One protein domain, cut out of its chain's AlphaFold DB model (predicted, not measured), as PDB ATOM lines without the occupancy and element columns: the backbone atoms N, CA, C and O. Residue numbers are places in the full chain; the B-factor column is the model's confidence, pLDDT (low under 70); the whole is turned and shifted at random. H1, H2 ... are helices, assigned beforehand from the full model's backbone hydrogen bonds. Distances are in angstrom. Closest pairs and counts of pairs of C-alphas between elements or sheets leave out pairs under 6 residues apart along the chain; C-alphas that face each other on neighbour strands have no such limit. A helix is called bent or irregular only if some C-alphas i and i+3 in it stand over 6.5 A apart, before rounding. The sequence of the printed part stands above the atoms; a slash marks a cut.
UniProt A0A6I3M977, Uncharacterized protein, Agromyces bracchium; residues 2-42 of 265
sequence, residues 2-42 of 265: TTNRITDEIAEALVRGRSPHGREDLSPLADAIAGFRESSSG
ATOM      1  N   THR A   2     162.375 165.512 243.994       58.41
ATOM      2  CA  THR A   2     162.296 166.473 242.888       58.41
ATOM      3  C   THR A   2     161.178 166.036 241.951       58.41
ATOM      4  O   THR A   2     161.272 164.988 241.315       58.41
ATOM      5  N   THR A   3     160.094 166.803 241.901       72.44
ATOM      6  CA  THR A   3     158.968 166.522 241.008       72.44
ATOM      7  C   THR A   3     159.347 166.947 239.591       72.44
ATOM      8  O   THR A   3     159.329 168.135 239.270       72.44
ATOM      9  N   ASN A   4     159.713 165.985 238.745       80.50
ATOM     10  CA  ASN A   4     160.017 166.245 237.340       80.50
ATOM     11  C   ASN A   4     158.716 166.517 236.583       80.50
ATOM     12  O   ASN A   4     157.936 165.603 236.314       80.50
ATOM     13  N   ARG A   5     158.471 167.787 236.253       86.88
ATOM     14  CA  ARG A   5     157.328 168.181 235.425       86.88
ATOM     15  C   ARG A   5     157.541 167.689 233.991       86.88
ATOM     16  O   ARG A   5     158.638 167.800 233.450       86.88
ATOM     17  N   ILE A   6     156.491 167.131 233.396       89.50
ATOM     18  CA  ILE A   6     156.465 166.779 231.975       89.50
ATOM     19  C   ILE A   6     156.296 168.083 231.194       89.50
ATOM     20  O   ILE A   6     155.368 168.841 231.465       89.50
ATOM     21  N   THR A   7     157.216 168.361 230.275       92.00
ATOM     22  CA  THR A   7     157.122 169.503 229.361       92.00
ATOM     23  C   THR A   7     156.266 169.141 228.147       92.00
ATOM     24  O   THR A   7     156.109 167.960 227.827       92.00
ATOM     25  N   ASP A   8     155.751 170.146 227.440       93.25
ATOM     26  CA  ASP A   8     154.928 169.935 226.239       93.25
ATOM     27  C   ASP A   8     155.667 169.143 225.152       93.25
ATOM     28  O   ASP A   8     155.075 168.294 224.494       93.25
ATOM     29  N   GLU A   9     156.979 169.342 225.017       91.62
ATOM     30  CA  GLU A   9     157.816 168.590 224.075       91.62
ATOM     31  C   GLU A   9     157.876 167.091 224.419       91.62
ATOM     32  O   GLU A   9     157.771 166.235 223.538       91.62
ATOM     33  N   ILE A  10     157.981 166.760 225.712       92.69
ATOM     34  CA  ILE A  10     157.954 165.371 226.190       92.69
ATOM     35  C   ILE A  10     156.572 164.765 225.936       92.69
ATOM     36  O   ILE A  10     156.474 163.636 225.457       92.69
ATOM     37  N   ALA A  11     155.502 165.511 226.217       92.62
ATOM     38  CA  ALA A  11     154.141 165.059 225.959       92.62
ATOM     39  C   ALA A  11     153.901 164.812 224.459       92.62
ATOM     40  O   ALA A  11     153.353 163.775 224.082       92.62
ATOM     41  N   GLU A  12     154.364 165.713 223.591       94.44
ATOM     42  CA  GLU A  12     154.237 165.568 222.142       94.44
ATOM     43  C   GLU A  12     155.016 164.353 221.614       94.44
ATOM     44  O   GLU A  12     154.512 163.615 220.759       94.44
ATOM     45  N   ALA A  13     156.220 164.102 222.138       92.62
ATOM     46  CA  ALA A  13     156.989 162.905 221.808       92.62
ATOM     47  C   ALA A  13     156.225 161.622 222.183       92.62
ATOM     48  O   ALA A  13     156.077 160.732 221.340       92.62
ATOM     49  N   LEU A  14     155.656 161.571 223.392       93.19
ATOM     50  CA  LEU A  14     154.891 160.422 223.882       93.19
ATOM     51  C   LEU A  14     153.632 160.151 223.062       93.19
ATOM     52  O   LEU A  14     153.393 159.012 222.674       93.19
ATOM     53  N   VAL A  15     152.851 161.184 222.734       92.56
ATOM     54  CA  VAL A  15     151.632 161.037 221.915       92.56
ATOM     55  C   VAL A  15     151.958 160.504 220.516       92.56
ATOM     56  O   VAL A  15     151.168 159.778 219.908       92.56
ATOM     57  N   ARG A  16     153.151 160.814 219.999       92.75
ATOM     58  CA  ARG A  16     153.654 160.267 218.732       92.75
ATOM     59  C   ARG A  16     154.210 158.844 218.859       92.75
ATOM     60  O   ARG A  16     154.600 158.289 217.833       92.75
ATOM     61  N   GLY A  17     154.238 158.267 220.060       91.75
ATOM     62  CA  GLY A  17     154.828 156.960 220.346       91.75
ATOM     63  C   GLY A  17     156.355 156.964 220.265       91.75
ATOM     64  O   GLY A  17     156.948 155.960 219.892       91.75
ATOM     65  N   ARG A  18     157.007 158.107 220.522       94.06
ATOM     66  CA  ARG A  18     158.473 158.225 220.527       94.06
ATOM     67  C   ARG A  18     158.979 158.403 221.947       94.06
ATOM     68  O   ARG A  18     158.407 159.175 222.713       94.06
ATOM     69  N   SER A  19     160.091 157.746 222.261       93.00
ATOM     70  CA  SER A  19     160.736 157.937 223.554       93.00
ATOM     71  C   SER A  19     161.398 159.328 223.626       93.00
ATOM     72  O   SER A  19     162.156 159.683 222.712       93.00
ATOM     73  N   PRO A  20     161.099 160.154 224.648       90.44
ATOM     74  CA  PRO A  20     161.698 161.477 224.797       90.44
ATOM     75  C   PRO A  20     163.192 161.383 225.151       90.44
ATOM     76  O   PRO A  20     163.607 160.526 225.927       90.44
ATOM     77  N   HIS A  21     164.013 162.289 224.607       88.88
ATOM     78  CA  HIS A  21     165.452 162.325 224.906       88.88
ATOM     79  C   HIS A  21     165.716 162.609 226.394       88.88
ATOM     80  O   HIS A  21     165.157 163.552 226.953       88.88
ATOM     81  N   GLY A  22     166.586 161.808 227.022       87.81
ATOM     82  CA  GLY A  22     166.966 161.950 228.434       87.81
ATOM     83  C   GLY A  22     165.875 161.556 229.435       87.81
ATOM     84  O   GLY A  22     165.957 161.927 230.607       87.81
ATOM     85  N   ARG A  23     164.822 160.872 228.968       90.00
ATOM     86  CA  ARG A  23     163.702 160.359 229.771       90.00
ATOM     87  C   ARG A  23     163.398 158.916 229.398       90.00
ATOM     88  O   ARG A  23     162.289 158.564 228.996       90.00
ATOM     89  N   GLU A  24     164.413 158.070 229.522       91.06
ATOM     90  CA  GLU A  24     164.325 156.650 229.185       91.06
ATOM     91  C   GLU A  24     163.295 155.923 230.065       91.06
ATOM     92  O   GLU A  24     162.724 154.922 229.629       91.06
ATOM     93  N   ASP A  25     162.993 156.476 231.249       92.56
ATOM     94  CA  ASP A  25     161.919 156.048 232.153       92.56
ATOM     95  C   ASP A  25     160.539 156.036 231.483       92.56
ATOM     96  O   ASP A  25     159.671 155.251 231.862       92.56
ATOM     97  N   LEU A  26     160.344 156.869 230.460       93.00
ATOM     98  CA  LEU A  26     159.091 156.986 229.723       93.00
ATOM     99  C   LEU A  26     159.040 156.116 228.455       93.00
ATOM    100  O   LEU A  26     158.008 156.092 227.784       93.00
ATOM    101  N   SER A  27     160.103 155.367 228.136       94.44
ATOM    102  CA  SER A  27     160.132 154.488 226.953       94.44
ATOM    103  C   SER A  27     159.011 153.441 226.947       94.44
ATOM    104  O   SER A  27     158.326 153.339 225.933       94.44
ATOM    105  N   PRO A  28     158.717 152.734 228.062       96.00
ATOM    106  CA  PRO A  28     157.630 151.753 228.076       96.00
ATOM    107  C   PRO A  28     156.256 152.374 227.791       96.00
ATOM    108  O   PRO A  28     155.397 151.746 227.175       96.00
ATOM    109  N   LEU A  29     156.047 153.625 228.218       94.00
ATOM    110  CA  LEU A  29     154.821 154.368 227.933       94.00
ATOM    111  C   LEU A  29     154.739 154.759 226.452       94.00
ATOM    112  O   LEU A  29     153.678 154.622 225.846       94.00
ATOM    113  N   ALA A  30     155.847 155.222 225.865       95.12
ATOM    114  CA  ALA A  30     155.919 155.529 224.439       95.12
ATOM    115  C   ALA A  30     155.601 154.295 223.578       95.12
ATOM    116  O   ALA A  30     154.798 154.391 222.649       95.12
ATOM    117  N   ASP A  31     156.161 153.137 223.936       95.75
ATOM    118  CA  ASP A  31     155.929 151.864 223.245       95.75
ATOM    119  C   ASP A  31     154.468 151.408 223.367       95.75
ATOM    120  O   ASP A  31     153.858 150.993 222.379       95.75
ATOM    121  N   ALA A  32     153.859 151.553 224.549       95.12
ATOM    122  CA  ALA A  32     152.443 151.243 224.750       95.12
ATOM    123  C   ALA A  32     151.527 152.127 223.883       95.12
ATOM    124  O   ALA A  32     150.578 151.630 223.270       95.12
ATOM    125  N   ILE A  33     151.824 153.429 223.781       94.38
ATOM    126  CA  ILE A  33     151.077 154.355 222.917       94.38
ATOM    127  C   ILE A  33     151.270 153.987 221.442       94.38
ATOM    128  O   ILE A  33     150.301 153.990 220.680       94.38
ATOM    129  N   ALA A  34     152.492 153.644 221.028       93.38
ATOM    130  CA  ALA A  34     152.773 153.200 219.667       93.38
ATOM    131  C   ALA A  34     151.973 151.935 219.311       93.38
ATOM    132  O   ALA A  34     151.268 151.927 218.299       93.38
ATOM    133  N   GLY A  35     151.989 150.921 220.182       92.00
ATOM    134  CA  GLY A  35     151.228 149.682 220.000       92.00
ATOM    135  C   GLY A  35     149.713 149.900 219.984       92.00
ATOM    136  O   GLY A  35     149.004 149.296 219.173       92.00
ATOM    137  N   PHE A  36     149.198 150.814 220.815       89.88
ATOM    138  CA  PHE A  36     147.790 151.208 220.767       89.88
ATOM    139  C   PHE A  36     147.434 151.863 219.431       89.88
ATOM    140  O   PHE A  36     146.413 151.519 218.840       89.88
ATOM    141  N   ARG A  37     148.266 152.782 218.923       88.56
ATOM    142  CA  ARG A  37     148.016 153.431 217.626       88.56
ATOM    143  C   ARG A  37     148.041 152.427 216.489       88.56
ATOM    144  O   ARG A  37     147.144 152.477 215.658       88.56
ATOM    145  N   GLU A  38     149.007 151.517 216.483       88.56
ATOM    146  CA  GLU A  38     149.091 150.450 215.486       88.56
ATOM    147  C   GLU A  38     147.839 149.559 215.515       88.56
ATOM    148  O   GLU A  38     147.198 149.351 214.483       88.56
ATOM    149  N   SER A  39     147.405 149.153 216.711       84.56
ATOM    150  CA  SER A  39     146.190 148.348 216.907       84.56
ATOM    151  C   SER A  39     144.906 149.105 216.544       84.56
ATOM    152  O   SER A  39     143.957 148.524 216.019       84.56
ATOM    153  N   SER A  40     144.864 150.411 216.817       82.38
ATOM    154  CA  SER A  40     143.714 151.277 216.552       82.38
ATOM    155  C   SER A  40     143.639 151.732 215.097       82.38
ATOM    156  O   SER A  40     142.541 152.015 214.618       82.38
ATOM    157  N   SER A  41     144.751 151.734 214.358       76.75
ATOM    158  CA  SER A  41     144.784 151.938 212.905       76.75
ATOM    159  C   SER A  41     144.266 150.729 212.117       76.75
ATOM    160  O   SER A  41     144.733 150.463 211.009       76.75
ATOM    161  N   GLY A  42     143.283 150.018 212.691       65.56
ATOM    162  CA  GLY A  42     142.534 148.935 212.071       65.56
ATOM    163  C   GLY A  42     142.288 149.249 210.603       65.56
ATOM    164  O   GLY A  42     141.865 150.356 210.263       65.56
TER     165      GLY A  42
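This is residues 2 to 42 of the 265 residues of an uncharacterized protein of Agromyces bracchium (UniProt A0A6I3M977). A long helix, H2, has a shorter helix, H1, packed on its first half at a steep tilt, and the link between the two folds back so that both helices run the same way. The tail of residues 2 to 7, which leads into H1, lies at one end of the long axis, and the last residues of H2 with residues 41 and 42 lie at the other. The printed part has 41 residues with two named helices, H1 then H2, and no named strand; the class is all helix. It is only just loose, close to compact, with a radius of gyration of the C-alphas of 10.9 A, and the C-alphas span 40 by 17 by 15 A, a rod.

H2, the longest helix, holds residues 24 to 40 and measures 24.8 A from C-alpha 24 at (164.325, 156.650, 229.185) to C-alpha 40 at (143.714, 151.277, 216.552). It is irregular: C-alphas 25 and 28 are 7.3 A apart, against about 5 A in a regular helix. H1 holds residues 8 to 15 and measures 10.4 A from its first to its last C-alpha, beginning at C-alpha 8 at (154.928, 169.935, 226.239).

H2 touches H1 with residues 26 to 33 alone. The closest C-alphas of the two helices are those of Leu 14 and Ala 30, 5.0 A apart. Their centres are 12.0 A apart. Their lines stand at a steep tilt of 47 degrees, and they run the same way. In H1 every O i to N i+4 pair is within hydrogen-bond range; in H2 11 of 13 are.

The two C-alphas farthest apart are those of Thr 2 and Gly 42, 40.6 A. The printed part has no cut. The link from H1 to H2, 8 residues, is short. The mean pLDDT of the printed part is 89.1, and residues 2 and 42 are under 70.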